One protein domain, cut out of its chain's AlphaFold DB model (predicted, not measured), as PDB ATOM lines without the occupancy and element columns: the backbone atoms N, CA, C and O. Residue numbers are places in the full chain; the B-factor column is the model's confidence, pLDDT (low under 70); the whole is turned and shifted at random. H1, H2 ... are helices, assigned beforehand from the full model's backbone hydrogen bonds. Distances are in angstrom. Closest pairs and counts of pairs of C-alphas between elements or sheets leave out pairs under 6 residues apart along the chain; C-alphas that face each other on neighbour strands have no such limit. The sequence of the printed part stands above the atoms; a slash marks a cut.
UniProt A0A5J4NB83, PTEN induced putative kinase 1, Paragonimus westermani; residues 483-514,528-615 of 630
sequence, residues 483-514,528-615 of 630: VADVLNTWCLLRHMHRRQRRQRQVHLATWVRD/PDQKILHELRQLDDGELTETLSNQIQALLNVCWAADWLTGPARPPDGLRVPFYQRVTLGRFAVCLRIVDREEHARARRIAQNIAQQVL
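What this domain is: This is residues 483 to 514 and 528 to 615 of the 630 residues of the protein "PTEN induced putative kinase 1" of Paragonimus westermani (UniProt A0A5J4NB83). Helices H1 and H5 meet near their beginnings as a V, residues 498 to 514 and 600 to 615 sticking out; hairpin H2 and H3 packs on H5. The 120 printed residues hold five named helices: all helix. They are loose, radius of gyration of the C-alphas 17.2 A, spanning 53 by 47 by 30 A.

How they stand to each other: Find H1, residues 483 to 511, touching H5, residues 585 to 614, closest at C-alphas 486 and 591, 4.9 A. H2, residues 528 to 538, and H3, residues 546 to 566, form a hairpin, closest at C-alphas 532 and 548, 6.8 A. H4, residues 577 to 582, only just touches H1, with 3 pairs of C-alphas within 8 A. Every helical O i to N i+4 pair is within hydrogen-bond range.

Where its parts are: From C-alpha 483 at (-22.649, -46.893, -19.156) H1 runs 42.2 A; H5 runs 43.1 A to C-alpha 614 at (11.908, -39.974, -26.111).

The domain as a whole: The printed part is cut between residues 514 and 528, where 13 residues of the chain are not printed, and the C-alphas of 514 and 528 are 28.3 A apart across the cut; pLDDT is under 70 in 10 printed residues.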
ATOM      1  N   VAL A 483     -23.746 -46.363 -18.325       98.62
ATOM      2  CA  VAL A 483     -22.649 -46.893 -19.156       98.62
ATOM      3  C   VAL A 483     -23.048 -46.890 -20.635       98.62
ATOM      4  O   VAL A 483     -22.293 -46.391 -21.472       98.62
ATOM      5  N   ALA A 484     -24.256 -47.359 -20.957       98.06
ATOM      6  CA  ALA A 484     -24.815 -47.314 -22.305       98.06
ATOM      7  C   ALA A 484     -24.908 -45.875 -22.843       98.06
ATOM      8  O   ALA A 484     -24.522 -45.619 -23.985       98.06
ATOM      9  N   ASP A 485     -25.373 -44.919 -22.032       98.25
ATOM     10  CA  ASP A 485     -25.497 -43.514 -22.436       98.25
ATOM     11  C   ASP A 485     -24.124 -42.847 -22.669       98.25
ATOM     12  O   ASP A 485     -23.975 -42.079 -23.625       98.25
ATOM     13  N   VAL A 486     -23.096 -43.175 -21.873       98.62
ATOM     14  CA  VAL A 486     -21.710 -42.697 -22.068       98.62
ATOM     15  C   VAL A 486     -21.111 -43.240 -23.368       98.62
ATOM     16  O   VAL A 486     -20.569 -42.466 -24.163       98.62
ATOM     17  N   LEU A 487     -21.245 -44.545 -23.634       98.19
ATOM     18  CA  LEU A 487     -20.749 -45.164 -24.872       98.19
ATOM     19  C   LEU A 487     -21.472 -44.612 -26.110       98.19
ATOM     20  O   LEU A 487     -20.827 -44.247 -27.094       98.19
ATOM     21  N   ASN A 488     -22.801 -44.473 -26.048       96.75
ATOM     22  CA  ASN A 488     -23.576 -43.853 -27.120       96.75
ATOM     23  C   ASN A 488     -23.163 -42.388 -27.338       96.75
ATOM     24  O   ASN A 488     -22.953 -41.984 -28.482       96.75
ATOM     25  N   THR A 489     -22.948 -41.612 -26.270       97.00
ATOM     26  CA  THR A 489     -22.455 -40.224 -26.361       97.00
ATOM     27  C   THR A 489     -21.089 -40.149 -27.050       97.00
ATOM     28  O   THR A 489     -20.895 -39.306 -27.930       97.00
ATOM     29  N   TRP A 490     -20.166 -41.068 -26.742       96.31
ATOM     30  CA  TRP A 490     -18.895 -41.181 -27.465       96.31
ATOM     31  C   TRP A 490     -19.119 -41.473 -28.955       96.31
ATOM     32  O   TRP A 490     -18.563 -40.772 -29.804       96.31
ATOM     33  N   CYS A 491     -19.982 -42.440 -29.296       93.56
ATOM     34  CA  CYS A 491     -20.306 -42.772 -30.689       93.56
ATOM     35  C   CYS A 491     -20.878 -41.575 -31.466       93.56
ATOM     36  O   CYS A 491     -20.556 -41.422 -32.650       93.56
ATOM     37  N   LEU A 492     -21.688 -40.728 -30.819       92.25
ATOM     38  CA  LEU A 492     -22.262 -39.514 -31.405       92.25
ATOM     39  C   LEU A 492     -21.199 -38.443 -31.673       92.25
ATOM     40  O   LEU A 492     -21.059 -38.001 -32.818       92.25
ATOM     41  N   LEU A 493     -20.408 -38.068 -30.660       91.38
ATOM     42  CA  LEU A 493     -19.319 -37.091 -30.812       91.38
ATOM     43  C   LEU A 493     -18.323 -37.535 -31.890       91.38
ATOM     44  O   LEU A 493     -17.937 -36.759 -32.768       91.38
ATOM     45  N   ARG A 494     -17.965 -38.821 -31.877       88.25
ATOM     46  CA  ARG A 494     -17.061 -39.436 -32.845       88.25
ATOM     47  C   ARG A 494     -17.588 -39.350 -34.281       88.25
ATOM     48  O   ARG A 494     -16.818 -39.026 -35.191       88.25
ATOM     49  N   HIS A 495     -18.884 -39.595 -34.489       82.38
ATOM     50  CA  HIS A 495     -19.538 -39.461 -35.796       82.38
ATOM     51  C   HIS A 495     -19.526 -38.007 -36.289       82.38
ATOM     52  O   HIS A 495     -19.143 -37.741 -37.432       82.38
ATOM     53  N   MET A 496     -19.832 -37.041 -35.414       82.94
ATOM     54  CA  MET A 496     -19.736 -35.616 -35.754       82.94
ATOM     55  C   MET A 496     -18.315 -35.201 -36.149       82.94
ATOM     56  O   MET A 496     -18.126 -34.550 -37.176       82.94
ATOM     57  N   HIS A 497     -17.298 -35.597 -35.375       83.81
ATOM     58  CA  HIS A 497     -15.900 -35.265 -35.675       83.81
ATOM     59  C   HIS A 497     -15.448 -35.858 -37.014       83.81
ATOM     60  O   HIS A 497     -14.704 -35.205 -37.748       83.81
ATOM     61  N   ARG A 498     -15.901 -37.071 -37.363       79.12
ATOM     62  CA  ARG A 498     -15.656 -37.681 -38.682       79.12
ATOM     63  C   ARG A 498     -16.299 -36.865 -39.808       79.12
ATOM     64  O   ARG A 498     -15.624 -36.588 -40.799       79.12
ATOM     65  N   ARG A 499     -17.548 -36.421 -39.642       76.19
ATOM     66  CA  ARG A 499     -18.256 -35.566 -40.616       76.19
ATOM     67  C   ARG A 499     -17.583 -34.214 -40.821       76.19
ATOM     68  O   ARG A 499     -17.263 -33.877 -41.957       76.19
ATOM     69  N   GLN A 500     -17.272 -33.499 -39.740       77.62
ATOM     70  CA  GLN A 500     -16.550 -32.222 -39.796       77.62
ATOM     71  C   GLN A 500     -15.189 -32.371 -40.501       77.62
ATOM     72  O   GLN A 500     -14.812 -31.523 -41.308       77.62
ATOM     73  N   ARG A 501     -14.451 -33.465 -40.246       77.56
ATOM     74  CA  ARG A 501     -13.190 -33.763 -40.952       77.56
ATOM     75  C   ARG A 501     -13.405 -33.992 -42.450       77.56
ATOM     76  O   ARG A 501     -12.676 -33.397 -43.237       77.56
ATOM     77  N   ARG A 502     -14.404 -34.794 -42.846       74.31
ATOM     78  CA  ARG A 502     -14.738 -35.029 -44.264       74.31
ATOM     79  C   ARG A 502     -15.149 -33.737 -44.972       74.31
ATOM     80  O   ARG A 502     -14.619 -33.450 -46.036       74.31
ATOM     81  N   GLN A 503     -16.020 -32.930 -44.367       73.38
ATOM     82  CA  GLN A 503     -16.441 -31.636 -44.922       73.38
ATOM     83  C   GLN A 503     -15.250 -30.692 -45.135       73.38
ATOM     84  O   GLN A 503     -15.119 -30.120 -46.212       73.38
ATOM     85  N   ARG A 504     -14.329 -30.599 -44.164       74.44
ATOM     86  CA  ARG A 504     -13.081 -29.826 -44.311       74.44
ATOM     87  C   ARG A 504     -12.185 -30.372 -45.427       74.44
ATOM     88  O   ARG A 504     -11.654 -29.582 -46.195       74.44
ATOM     89  N   GLN A 505     -12.038 -31.693 -45.548       76.19
ATOM     90  CA  GLN A 505     -11.262 -32.314 -46.631       76.19
ATOM     91  C   GLN A 505     -11.865 -32.034 -48.013       76.19
ATOM     92  O   GLN A 505     -11.129 -31.666 -48.920       76.19
ATOM     93  N   VAL A 506     -13.189 -32.151 -48.162       74.50
ATOM     94  CA  VAL A 506     -13.891 -31.818 -49.411       74.50
ATOM     95  C   VAL A 506     -13.723 -30.335 -49.740       74.50
ATOM     96  O   VAL A 506     -13.351 -30.018 -50.862       74.50
ATOM     97  N   HIS A 507     -13.911 -29.438 -48.765       73.50
ATOM     98  CA  HIS A 507     -13.763 -27.995 -48.966       73.50
ATOM     99  C   HIS A 507     -12.335 -27.593 -49.377       73.50
ATOM    100  O   HIS A 507     -12.159 -26.804 -50.304       73.50
ATOM    101  N   LEU A 508     -11.310 -28.184 -48.750       74.44
ATOM    102  CA  LEU A 508      -9.911 -27.997 -49.151       74.44
ATOM    103  C   LEU A 508      -9.647 -28.548 -50.562       74.44
ATOM    104  O   LEU A 508      -9.000 -27.880 -51.361       74.44
ATOM    105  N   ALA A 509     -10.183 -29.724 -50.899       73.62
ATOM    106  CA  ALA A 509     -10.030 -30.322 -52.226       73.62
ATOM    107  C   ALA A 509     -10.765 -29.545 -53.336       73.62
ATOM    108  O   ALA A 509     -10.315 -29.556 -54.480       73.62
ATOM    109  N   THR A 510     -11.870 -28.860 -53.022       73.00
ATOM    110  CA  THR A 510     -12.510 -27.909 -53.946       73.00
ATOM    111  C   THR A 510     -11.718 -26.609 -54.054       73.00
ATOM    112  O   THR A 510     -11.529 -26.126 -55.160       73.00
ATOM    113  N   TRP A 511     -11.176 -26.082 -52.950       68.38
ATOM    114  CA  TRP A 511     -10.394 -24.840 -52.969       68.38
ATOM    115  C   TRP A 511      -9.089 -24.970 -53.772       68.38
ATOM    116  O   TRP A 511      -8.810 -24.115 -54.603       68.38
ATOM    117  N   VAL A 512      -8.352 -26.079 -53.627       68.75
ATOM    118  CA  VAL A 512      -7.139 -26.373 -54.431       68.75
ATOM    119  C   VAL A 512      -7.440 -26.489 -55.939       68.75
ATOM    120  O   VAL A 512      -6.535 -26.414 -56.761       68.75
ATOM    121  N   ARG A 513      -8.707 -26.658 -56.337       62.22
ATOM    122  CA  ARG A 513      -9.125 -26.651 -57.750       62.22
ATOM    123  C   ARG A 513      -9.518 -25.263 -58.270       62.22
ATOM    124  O   ARG A 513      -9.528 -25.081 -59.482       62.22
ATOM    125  N   ASP A 514      -9.790 -24.308 -57.379       63.06
ATOM    126  CA  ASP A 514     -10.265 -22.948 -57.676       63.06
ATOM    127  C   ASP A 514      -9.197 -21.875 -57.336       63.06
ATOM    128  O   ASP A 514      -9.516 -20.775 -56.874       63.06
ATOM    129  N   PRO A 528     -18.772 -26.835 -32.229       72.25
ATOM    130  CA  PRO A 528     -19.876 -26.564 -31.305       72.25
ATOM    131  C   PRO A 528     -19.769 -27.399 -30.020       72.25
ATOM    132  O   PRO A 528     -19.992 -26.884 -28.928       72.25
ATOM    133  N   ASP A 529     -19.319 -28.651 -30.133       79.88
ATOM    134  CA  ASP A 529     -19.019 -29.523 -28.997       79.88
ATOM    135  C   ASP A 529     -17.889 -28.985 -28.106       79.88
ATOM    136  O   ASP A 529     -17.992 -29.070 -26.889       79.88
ATOM    137  N   GLN A 530     -16.842 -28.368 -28.663       83.06
ATOM    138  CA  GLN A 530     -15.739 -27.822 -27.860       83.06
ATOM    139  C   GLN A 530     -16.177 -26.644 -26.986       83.06
ATOM    140  O   GLN A 530     -15.696 -26.520 -25.860       83.06
ATOM    141  N   LYS A 531     -17.098 -25.802 -27.472       85.44
ATOM    142  CA  LYS A 531     -17.666 -24.708 -26.673       85.44
ATOM    143  C   LYS A 531     -18.512 -25.255 -25.518       85.44
ATOM    144  O   LYS A 531     -18.278 -24.879 -24.373       85.44
ATOM    145  N   ILE A 532     -19.406 -26.201 -25.812       87.44
ATOM    146  CA  ILE A 532     -20.237 -26.900 -24.817       87.44
ATOM    147  C   ILE A 532     -19.367 -27.572 -23.747       87.44
ATOM    148  O   ILE A 532     -19.609 -27.398 -22.557       87.44
ATOM    149  N   LEU A 533     -18.324 -28.301 -24.155       86.94
ATOM    150  CA  LEU A 533     -17.405 -28.978 -23.238       86.94
ATOM    151  C   LEU A 533     -16.573 -27.993 -22.408       86.94
ATOM    152  O   LEU A 533     -16.333 -28.248 -21.231       86.94
ATOM    153  N   HIS A 534     -16.165 -26.854 -22.975       86.88
ATOM    154  CA  HIS A 534     -15.500 -25.804 -22.206       86.88
ATOM    155  C   HIS A 534     -16.434 -25.205 -21.143       86.88
ATOM    156  O   HIS A 534     -16.034 -25.099 -19.989       86.88
ATOM    157  N   GLU A 535     -17.679 -24.862 -21.494       86.75
ATOM    158  CA  GLU A 535     -18.679 -24.374 -20.531       86.75
ATOM    159  C   GLU A 535     -18.973 -25.427 -19.436       86.75
ATOM    160  O   GLU A 535     -18.937 -25.098 -18.252       86.75
ATOM    161  N   LEU A 536     -19.131 -26.709 -19.796       87.44
ATOM    162  CA  LEU A 536     -19.348 -27.828 -18.855       87.44
ATOM    163  C   LEU A 536     -18.184 -28.104 -17.883       87.44
ATOM    164  O   LEU A 536     -18.397 -28.765 -16.865       87.44
ATOM    165  N   ARG A 537     -16.963 -27.646 -18.185       85.50
ATOM    166  CA  ARG A 537     -15.806 -27.738 -17.272       85.50
ATOM    167  C   ARG A 537     -15.743 -26.601 -16.258       85.50
ATOM    168  O   ARG A 537     -15.128 -26.784 -15.216       85.50
ATOM    169  N   GLN A 538     -16.307 -25.442 -16.596       84.25
ATOM    170  CA  GLN A 538     -16.318 -24.246 -15.742       84.25
ATOM    171  C   GLN A 538     -17.564 -24.185 -14.845       84.25
ATOM    172  O   GLN A 538     -17.665 -23.316 -13.985       84.25
ATOM    173  N   LEU A 539     -18.520 -25.092 -15.057       83.06
ATOM    174  CA  LEU A 539     -19.636 -25.329 -14.154       83.06
ATOM    175  C   LEU A 539     -19.194 -26.203 -12.977       83.06
ATOM    176  O   LEU A 539     -18.889 -27.390 -13.147       83.06
ATOM    177  N   ASP A 540     -19.245 -25.612 -11.785       69.50
ATOM    178  CA  ASP A 540     -19.455 -26.348 -10.538       69.50
ATOM    179  C   ASP A 540     -20.775 -27.147 -10.620       69.50
ATOM    180  O   ASP A 540     -21.609 -26.887 -11.490       69.50
ATOM    181  N   ASP A 541     -20.990 -28.120  -9.727       64.50
ATOM    182  CA  ASP A 541     -22.071 -29.129  -9.815       64.50
ATOM    183  C   ASP A 541     -23.514 -28.602  -9.553       64.50
ATOM    184  O   ASP A 541     -24.357 -29.297  -8.983       64.50
ATOM    185  N   GLY A 542     -23.812 -27.367  -9.965       63.47
ATOM    186  CA  GLY A 542     -25.146 -26.765 -10.003       63.47
ATOM    187  C   GLY A 542     -25.925 -27.041 -11.300       63.47
ATOM    188  O   GLY A 542     -25.536 -27.844 -12.148       63.47
ATOM    189  N   GLU A 543     -27.064 -26.363 -11.450       77.88
ATOM    190  CA  GLU A 543     -27.957 -26.530 -12.603       77.88
ATOM    191  C   GLU A 543     -27.370 -25.964 -13.909       77.88
ATOM    192  O   GLU A 543     -26.628 -24.980 -13.921       77.88
ATOM    193  N   LEU A 544     -27.739 -26.577 -15.040       87.31
ATOM    194  CA  LEU A 544     -27.346 -26.107 -16.368       87.31
ATOM    195  C   LEU A 544     -27.932 -24.716 -16.641       87.31
ATOM    196  O   LEU A 544     -29.144 -24.518 -16.558       87.31
ATOM    197  N   THR A 545     -27.091 -23.772 -17.065       89.81
ATOM    198  CA  THR A 545     -27.565 -22.460 -17.527       89.81
ATOM    199  C   THR A 545     -28.489 -22.608 -18.739       89.81
ATOM    200  O   THR A 545     -28.363 -23.550 -19.528       89.81
ATOM    201  N   GLU A 546     -29.410 -21.663 -18.934       90.44
ATOM    202  CA  GLU A 546     -30.326 -21.672 -20.084       90.44
ATOM    203  C   GLU A 546     -29.556 -21.667 -21.419       90.44
ATOM    204  O   GLU A 546     -29.863 -22.430 -22.336       90.44
ATOM    205  N   THR A 547     -28.484 -20.871 -21.507       91.19
ATOM    206  CA  THR A 547     -27.621 -20.804 -22.694       91.19
ATOM    207  C   THR A 547     -26.965 -22.141 -23.008       91.19
ATOM    208  O   THR A 547     -26.941 -22.544 -24.171       91.19
ATOM    209  N   LEU A 548     -26.451 -22.848 -21.997       91.00
ATOM    210  CA  LEU A 548     -25.818 -24.147 -22.193       91.00
ATOM    211  C   LEU A 548     -26.855 -25.237 -22.480       91.00
ATOM    212  O   LEU A 548     -26.637 -26.062 -23.361       91.00
ATOM    213  N   SER A 549     -28.008 -25.203 -21.811       93.31
ATOM    214  CA  SER A 549     -29.135 -26.105 -22.075       93.31
ATOM    215  C   SER A 549     -29.581 -26.025 -23.538       93.31
ATOM    216  O   SER A 549     -29.704 -27.056 -24.198       93.31
ATOM    217  N   ASN A 550     -29.705 -24.809 -24.081       94.06
ATOM    218  CA  ASN A 550     -30.021 -24.573 -25.490       94.06
ATOM    219  C   ASN A 550     -28.913 -25.085 -26.437       94.06
ATOM    220  O   ASN A 550     -29.219 -25.701 -27.460       94.06
ATOM    221  N   GLN A 551     -27.628 -24.897 -26.098       93.38
ATOM    222  CA  GLN A 551     -26.511 -25.448 -26.885       93.38
ATOM    223  C   GLN A 551     -26.508 -26.991 -26.886       93.38
ATOM    224  O   GLN A 551     -26.367 -27.612 -27.942       93.38
ATOM    225  N   ILE A 552     -26.707 -27.617 -25.722       94.19
ATOM    226  CA  ILE A 552     -26.774 -29.079 -25.550       94.19
ATOM    227  C   ILE A 552     -27.987 -29.657 -26.290       94.19
ATOM    228  O   ILE A 552     -27.863 -30.689 -26.951       94.19
ATOM    229  N   GLN A 553     -29.138 -28.982 -26.250       95.38
ATOM    230  CA  GLN A 553     -30.329 -29.381 -27.001       95.38
ATOM    231  C   GLN A 553     -30.101 -29.291 -28.516       95.38
ATOM    232  O   GLN A 553     -30.451 -30.222 -29.241       95.38
ATOM    233  N   ALA A 554     -29.478 -28.214 -29.006       93.44
ATOM    234  CA  ALA A 554     -29.141 -28.069 -30.422       93.44
ATOM    235  C   ALA A 554     -28.185 -29.178 -30.897       93.44
ATOM    236  O   ALA A 554     -28.424 -29.793 -31.939       93.44
ATOM    237  N   LEU A 555     -27.155 -29.491 -30.102       92.31
ATOM    238  CA  LEU A 555     -26.247 -30.614 -30.339       92.31
ATOM    239  C   LEU A 555     -27.005 -31.951 -30.416       92.31
ATOM    240  O   LEU A 555     -26.858 -32.691 -31.391       92.31
ATOM    241  N   LEU A 556     -27.851 -32.244 -29.426       93.81
ATOM    242  CA  LEU A 556     -28.617 -33.490 -29.366       93.81
ATOM    243  C   LEU A 556     -29.598 -33.625 -30.544       93.81
ATOM    244  O   LEU A 556     -29.708 -34.707 -31.119       93.81
ATOM    245  N   ASN A 557     -30.245 -32.533 -30.960       93.06
ATOM    246  CA  ASN A 557     -31.131 -32.504 -32.127       93.06
ATOM    247  C   ASN A 557     -30.382 -32.832 -33.430       93.06
ATOM    248  O   ASN A 557     -30.893 -33.589 -34.258       93.06
ATOM    249  N   VAL A 558     -29.160 -32.311 -33.610       89.12
ATOM    250  CA  VAL A 558     -28.309 -32.631 -34.771       89.12
ATOM    251  C   VAL A 558     -27.885 -34.103 -34.749       89.12
ATOM    252  O   VAL A 558     -27.961 -34.770 -35.782       89.12
ATOM    253  N   CYS A 559     -27.496 -34.635 -33.586       89.88
ATOM    254  CA  CYS A 559     -27.182 -36.056 -33.404       89.88
ATOM    255  C   CYS A 559     -28.383 -36.971 -33.701       89.88
ATOM    256  O   CYS A 559     -28.241 -37.964 -34.417       89.88
ATOM    257  N   TRP A 560     -29.573 -36.610 -33.220       91.19
ATOM    258  CA  TRP A 560     -30.797 -37.369 -33.463       91.19
ATOM    259  C   TRP A 560     -31.197 -37.357 -34.941       91.19
ATOM    260  O   TRP A 560     -31.412 -38.418 -35.524       91.19
ATOM    261  N   ALA A 561     -31.230 -36.184 -35.582       87.44
ATOM    262  CA  ALA A 561     -31.559 -36.066 -37.003       87.44
ATOM    263  C   ALA A 561     -30.553 -36.833 -37.882       87.44
ATOM    264  O   ALA A 561     -30.936 -37.512 -38.837       87.44
ATOM    265  N   ALA A 562     -29.268 -36.780 -37.518       83.38
ATOM    266  CA  ALA A 562     -28.205 -37.554 -38.143       83.38
ATOM    267  C   ALA A 562     -28.463 -39.066 -38.100       83.38
ATOM    268  O   ALA A 562     -28.416 -39.714 -39.146       83.38
ATOM    269  N   ASP A 563     -28.733 -39.612 -36.914       86.88
ATOM    270  CA  ASP A 563     -29.020 -41.034 -36.719       86.88
ATOM    271  C   ASP A 563     -30.381 -41.453 -37.290       86.88
ATOM    272  O   ASP A 563     -30.583 -42.620 -37.627       86.88
ATOM    273  N   TRP A 564     -31.348 -40.543 -37.388       84.50
ATOM    274  CA  TRP A 564     -32.641 -40.845 -37.994       84.50
ATOM    275  C   TRP A 564     -32.492 -41.035 -39.509       84.50
ATOM    276  O   TRP A 564     -33.008 -42.007 -40.064       84.50
ATOM    277  N   LEU A 565     -31.712 -40.161 -40.157       78.56
ATOM    278  CA  LEU A 565     -31.408 -40.240 -41.588       78.56
ATOM    279  C   LEU A 565     -30.530 -41.450 -41.944       78.56
ATOM    280  O   LEU A 565     -30.812 -42.128 -42.928       78.56
ATOM    281  N   THR A 566     -29.494 -41.760 -41.152       75.88
ATOM    282  CA  THR A 566     -28.621 -42.928 -41.405       75.88
ATOM    283  C   THR A 566     -29.188 -44.246 -40.864       75.88
ATOM    284  O   THR A 566     -28.682 -45.317 -41.196       75.88
ATOM    285  N   GLY A 567     -30.242 -44.198 -40.042       78.06
ATOM    286  CA  GLY A 567     -30.974 -45.360 -39.539       78.06
ATOM    287  C   GLY A 567     -30.750 -45.799 -38.077       78.06
ATOM    288  O   GLY A 567     -31.611 -46.530 -37.588       78.06
ATOM    289  N   PRO A 568     -29.676 -45.463 -37.324       84.88
ATOM    290  CA  PRO A 568     -29.575 -45.811 -35.900       84.88
ATOM    291  C   PRO A 568     -30.725 -45.310 -35.006       84.88
ATOM    292  O   PRO A 568     -31.051 -46.000 -34.049       84.88
ATOM    293  N   ALA A 569     -31.370 -44.176 -35.301       86.50
ATOM    294  CA  ALA A 569     -32.497 -43.644 -34.515       86.50
ATOM    295  C   ALA A 569     -33.865 -43.830 -35.189       86.50
ATOM    296  O   ALA A 569     -34.864 -43.292 -34.714       86.50
ATOM    297  N   ARG A 570     -33.931 -44.557 -36.312       81.56
ATOM    298  CA  ARG A 570     -35.167 -44.736 -37.081       81.56
ATOM    299  C   ARG A 570     -36.008 -45.881 -36.492       81.56
ATOM    300  O   ARG A 570     -35.560 -47.022 -36.553       81.56
ATOM    301  N   PRO A 571     -37.219 -45.628 -35.956       74.69
ATOM    302  CA  PRO A 571     -38.064 -46.692 -35.412       74.69
ATOM    303  C   PRO A 571     -38.643 -47.603 -36.515       74.69
ATOM    304  O   PRO A 571     -38.804 -47.142 -37.652       74.69
ATOM    305  N   PRO A 572     -39.026 -48.856 -36.194       65.38
ATOM    306  CA  PRO A 572     -38.907 -49.493 -34.878       65.38
ATOM    307  C   PRO A 572     -37.506 -50.070 -34.595       65.38
ATOM    308  O   PRO A 572     -37.104 -50.117 -33.438       65.38
ATOM    309  N   ASP A 573     -36.734 -50.428 -35.626       69.00
ATOM    310  CA  ASP A 573     -35.493 -51.222 -35.520       69.00
ATOM    311  C   ASP A 573     -34.206 -50.397 -35.275       69.00
ATOM    312  O   ASP A 573     -33.089 -50.819 -35.599       69.00
ATOM    313  N   GLY A 574     -34.340 -49.175 -34.757       84.06
ATOM    314  CA  GLY A 574     -33.223 -48.254 -34.563       84.06
ATOM    315  C   GLY A 574     -32.399 -48.598 -33.320       84.06
ATOM    316  O   GLY A 574     -32.871 -48.447 -32.197       84.06
ATOM    317  N   LEU A 575     -31.139 -48.995 -33.511       87.62
ATOM    318  CA  LEU A 575     -30.232 -49.428 -32.435       87.62
ATOM    319  C   LEU A 575     -29.993 -48.385 -31.329       87.62
ATOM    320  O   LEU A 575     -29.732 -48.766 -30.197       87.62
ATOM    321  N   ARG A 576     -30.091 -47.085 -31.636       90.50
ATOM    322  CA  ARG A 576     -29.965 -45.980 -30.667       90.50
ATOM    323  C   ARG A 576     -31.307 -45.427 -30.180       90.50
ATOM    324  O   ARG A 576     -31.322 -44.489 -29.387       90.50
ATOM    325  N   VAL A 577     -32.443 -45.994 -30.598       89.88
ATOM    326  CA  VAL A 577     -33.764 -45.614 -30.060       89.88
ATOM    327  C   VAL A 577     -33.828 -45.742 -28.525       89.88
ATOM    328  O   VAL A 577     -34.347 -44.806 -27.917       89.88
ATOM    329  N   PRO A 578     -33.263 -46.781 -27.868       90.00
ATOM    330  CA  PRO A 578     -33.238 -46.868 -26.403       90.00
ATOM    331  C   PRO A 578     -32.524 -45.682 -25.733       90.00
ATOM    332  O   PRO A 578     -33.067 -45.092 -24.801       90.00
ATOM    333  N   PHE A 579     -31.367 -45.264 -26.258       93.94
ATOM    334  CA  PHE A 579     -30.661 -44.056 -25.814       93.94
ATOM    335  C   PHE A 579     -31.548 -42.806 -25.936       93.94
ATOM    336  O   PHE A 579     -31.763 -42.096 -24.952       93.94
ATOM    337  N   TYR A 580     -32.145 -42.569 -27.111       93.75
ATOM    338  CA  TYR A 580     -33.008 -41.398 -27.329       93.75
ATOM    339  C   TYR A 580     -34.319 -41.423 -26.519       93.75
ATOM    340  O   TYR A 580     -34.923 -40.373 -26.324       93.75
ATOM    341  N   GLN A 581     -34.752 -42.584 -26.016       90.88
ATOM    342  CA  GLN A 581     -35.884 -42.701 -25.085       90.88
ATOM    343  C   GLN A 581     -35.520 -42.368 -23.629       90.88
ATOM    344  O   GLN A 581     -36.409 -42.011 -22.857       90.88
ATOM    345  N   ARG A 582     -34.245 -42.503 -23.233       91.88
ATOM    346  CA  ARG A 582     -33.763 -42.229 -21.863       91.88
ATOM    347  C   ARG A 582     -33.119 -40.853 -21.701       91.88
ATOM    348  O   ARG A 582     -33.071 -40.332 -20.586       91.88
ATOM    349  N   VAL A 583     -32.568 -40.295 -22.778       94.06
ATOM    350  CA  VAL A 583     -31.738 -39.090 -22.718       94.06
ATOM    351  C   VAL A 583     -32.533 -37.861 -22.255       94.06
ATOM    352  O   VAL A 583     -33.605 -37.540 -22.761       94.06
ATOM    353  N   THR A 584     -31.962 -37.130 -21.301       95.25
ATOM    354  CA  THR A 584     -32.387 -35.781 -20.901       95.25
ATOM    355  C   THR A 584     -31.195 -34.838 -21.038       95.25
ATOM    356  O   THR A 584     -30.055 -35.304 -21.091       95.25
ATOM    357  N   LEU A 585     -31.411 -33.517 -21.065       94.69
ATOM    358  CA  LEU A 585     -30.301 -32.554 -21.172       94.69
ATOM    359  C   LEU A 585     -29.279 -32.727 -20.031       94.69
ATOM    360  O   LEU A 585     -28.080 -32.740 -20.289       94.69
ATOM    361  N   GLY A 586     -29.751 -32.965 -18.801       93.12
ATOM    362  CA  GLY A 586     -28.895 -33.266 -17.648       93.12
ATOM    363  C   GLY A 586     -28.121 -34.581 -17.791       93.12
ATOM    364  O   GLY A 586     -26.906 -34.596 -17.599       93.12
ATOM    365  N   ARG A 587     -28.778 -35.679 -18.202       94.12
ATOM    366  CA  ARG A 587     -28.089 -36.965 -18.445       94.12
ATOM    367  C   ARG A 587     -27.041 -36.846 -19.550       94.12
ATOM    368  O   ARG A 587     -25.929 -37.346 -19.394       94.12
ATOM    369  N   PHE A 588     -27.366 -36.151 -20.639       95.75
ATOM    370  CA  PHE A 588     -26.442 -35.940 -21.749       95.75
ATOM    371  C   PHE A 588     -25.257 -35.057 -21.333       95.75
ATOM    372  O   PHE A 588     -24.124 -35.391 -21.660       95.75
ATOM    373  N   ALA A 589     -25.476 -34.010 -20.528       94.69
ATOM    374  CA  ALA A 589     -24.406 -33.198 -19.944       94.69
ATOM    375  C   ALA A 589     -23.442 -34.021 -19.067       94.69
ATOM    376  O   ALA A 589     -22.224 -33.886 -19.201       94.69
ATOM    377  N   VAL A 590     -23.964 -34.914 -18.215       94.12
ATOM    378  CA  VAL A 590     -23.144 -35.846 -17.416       94.12
ATOM    379  C   VAL A 590     -22.327 -36.768 -18.324       94.12
ATOM    380  O   VAL A 590     -21.120 -36.906 -18.128       94.12
ATOM    381  N   CYS A 591     -22.944 -37.342 -19.361       97.00
ATOM    382  CA  CYS A 591     -22.237 -38.192 -20.317       97.00
ATOM    383  C   CYS A 591     -21.142 -37.420 -21.071       97.00
ATOM    384  O   CYS A 591     -20.028 -37.917 -21.193       97.00
ATOM    385  N   LEU A 592     -21.415 -36.185 -21.507       95.75
ATOM    386  CA  LEU A 592     -20.432 -35.303 -22.141       95.75
ATOM    387  C   LEU A 592     -19.239 -35.011 -21.212       95.75
ATOM    388  O   LEU A 592     -18.100 -35.133 -21.663       95.75
ATOM    389  N   ARG A 593     -19.473 -34.705 -19.921       94.25
ATOM    390  CA  ARG A 593     -18.400 -34.521 -18.916       94.25
ATOM    391  C   ARG A 593     -17.541 -35.782 -18.761       94.25
ATOM    392  O   ARG A 593     -16.317 -35.668 -18.729       94.25
ATOM    393  N   ILE A 594     -18.152 -36.971 -18.693       96.25
ATOM    394  CA  ILE A 594     -17.426 -38.251 -18.573       96.25
ATOM    395  C   ILE A 594     -16.589 -38.516 -19.831       96.25
ATOM    396  O   ILE A 594     -15.382 -38.727 -19.726       96.25
ATOM    397  N   VAL A 595     -17.197 -38.458 -21.021       96.75
ATOM    398  CA  VAL A 595     -16.497 -38.708 -22.293       96.75
ATOM    399  C   VAL A 595     -15.305 -37.763 -22.455       96.75
ATOM    400  O   VAL A 595     -14.198 -38.207 -22.759       96.75
ATOM    401  N   ASP A 596     -15.501 -36.471 -22.202       94.38
ATOM    402  CA  ASP A 596     -14.446 -35.467 -22.306       94.38
ATOM    403  C   ASP A 596     -13.306 -35.699 -21.303       94.38
ATOM    404  O   ASP A 596     -12.137 -35.740 -21.699       94.38
ATOM    405  N   ARG A 597     -13.633 -35.913 -20.022       95.06
ATOM    406  CA  ARG A 597     -12.660 -36.193 -18.956       95.06
ATOM    407  C   ARG A 597     -11.775 -37.389 -19.296       95.06
ATOM    408  O   ARG A 597     -10.551 -37.297 -19.169       95.06
ATOM    409  N   GLU A 598     -12.382 -38.493 -19.720       96.88
ATOM    410  CA  GLU A 598     -11.686 -39.766 -19.903       96.88
ATOM    411  C   GLU A 598     -10.879 -39.804 -21.211       96.88
ATOM    412  O   GLU A 598      -9.750 -40.303 -21.220       96.88
ATOM    413  N   GLU A 599     -11.351 -39.174 -22.296       94.44
ATOM    414  CA  GLU A 599     -10.520 -38.974 -23.495       94.44
ATOM    415  C   GLU A 599      -9.314 -38.056 -23.222       94.44
ATOM    416  O   GLU A 599      -8.213 -38.324 -23.711       94.44
ATOM    417  N   HIS A 600      -9.462 -37.022 -22.383       93.06
ATOM    418  CA  HIS A 600      -8.326 -36.191 -21.960       93.06
ATOM    419  C   HIS A 600      -7.366 -36.946 -21.030       93.06
ATOM    420  O   HIS A 600      -6.151 -36.752 -21.121       93.06
ATOM    421  N   ALA A 601      -7.869 -37.825 -20.158       94.31
ATOM    422  CA  ALA A 601      -7.032 -38.689 -19.325       94.31
ATOM    423  C   ALA A 601      -6.203 -39.664 -20.178       94.31
ATOM    424  O   ALA A 601      -4.989 -39.765 -19.984       94.31
ATOM    425  N   ARG A 602      -6.825 -40.299 -21.181       94.44
ATOM    426  CA  ARG A 602      -6.138 -41.133 -22.176       94.44
ATOM    427  C   ARG A 602      -5.084 -40.345 -22.958       94.44
ATOM    428  O   ARG A 602      -3.949 -40.802 -23.066       94.44
ATOM    429  N   ALA A 603      -5.428 -39.163 -23.472       93.25
ATOM    430  CA  ALA A 603      -4.496 -38.336 -24.238       93.25
ATOM    431  C   ALA A 603      -3.256 -37.940 -23.414       93.25
ATOM    432  O   ALA A 603      -2.138 -38.014 -23.924       93.25
ATOM    433  N   ARG A 604      -3.436 -37.593 -22.129       93.62
ATOM    434  CA  ARG A 604      -2.318 -37.332 -21.203       93.62
ATOM    435  C   ARG A 604      -1.443 -38.567 -20.987       93.62
ATOM    436  O   ARG A 604      -0.227 -38.436 -21.068       93.62
ATOM    437  N   ARG A 605      -2.040 -39.746 -20.766       92.06
ATOM    438  CA  ARG A 605      -1.300 -41.009 -20.574       92.06
ATOM    439  C   ARG A 605      -0.427 -41.341 -21.788       92.06
ATOM    440  O   ARG A 605       0.761 -41.583 -21.631       92.06
ATOM    441  N   ILE A 606      -0.988 -41.268 -22.995       91.06
ATOM    442  CA  ILE A 606      -0.245 -41.530 -24.240       91.06
ATOM    443  C   ILE A 606       0.898 -40.517 -24.418       91.06
ATOM    444  O   ILE A 606       2.019 -40.906 -24.735       91.06
ATOM    445  N   ALA A 607       0.654 -39.227 -24.157       91.56
ATOM    446  CA  ALA A 607       1.700 -38.204 -24.224       91.56
ATOM    447  C   ALA A 607       2.826 -38.432 -23.195       91.56
ATOM    448  O   ALA A 607       3.994 -38.218 -23.515       91.56
ATOM    449  N   GLN A 608       2.495 -38.901 -21.986       90.44
ATOM    450  CA  GLN A 608       3.474 -39.271 -20.956       90.44
ATOM    451  C   GLN A 608       4.301 -40.496 -21.368       90.44
ATOM    452  O   GLN A 608       5.523 -40.445 -21.262       90.44
ATOM    453  N   ASN A 609       3.665 -41.545 -21.903       87.88
ATOM    454  CA  ASN A 609       4.351 -42.739 -22.408       87.88
ATOM    455  C   ASN A 609       5.346 -42.382 -23.530       87.88
ATOM    456  O   ASN A 609       6.496 -42.812 -23.498       87.88
ATOM    457  N   ILE A 610       4.935 -41.538 -24.486       88.94
ATOM    458  CA  ILE A 610       5.814 -41.051 -25.562       88.94
ATOM    459  C   ILE A 610       6.966 -40.213 -24.987       88.94
ATOM    460  O   ILE A 610       8.115 -40.416 -25.366       88.94
ATOM    461  N   ALA A 611       6.697 -39.304 -24.044       87.38
ATOM    462  CA  ALA A 611       7.742 -38.486 -23.424       87.38
ATOM    463  C   ALA A 611       8.789 -39.330 -22.670       87.38
ATOM    464  O   ALA A 611       9.977 -39.025 -22.736       87.38
ATOM    465  N   GLN A 612       8.366 -40.412 -22.007       84.75
ATOM    466  CA  GLN A 612       9.265 -41.362 -21.341       84.75
ATOM    467  C   GLN A 612      10.125 -42.164 -22.329       84.75
ATOM    468  O   GLN A 612      11.270 -42.461 -22.016       84.75
ATOM    469  N   GLN A 613       9.610 -42.478 -23.522       80.44
ATOM    470  CA  GLN A 613      10.362 -43.183 -24.574       80.44
ATOM    471  C   GLN A 613      11.330 -42.279 -25.359       80.44
ATOM    472  O   GLN A 613      12.235 -42.784 -26.017       80.44
ATOM    473  N   VAL A 614      11.131 -40.956 -25.327       78.12
ATOM    474  CA  VAL A 614      11.908 -39.974 -26.111       78.12
ATOM    475  C   VAL A 614      13.029 -39.309 -25.298       78.12
ATOM    476  O   VAL A 614      13.937 -38.719 -25.881       78.12
ATOM    477  N   LEU A 615      13.013 -39.413 -23.966       60.97
ATOM    478  CA  LEU A 615      14.117 -38.960 -23.115       60.97
ATOM    479  C   LEU A 615      15.292 -39.956 -23.183       60.97
ATOM    480  O   LEU A 615      15.126 -41.093 -22.742       60.97
TER     481      LEU A 615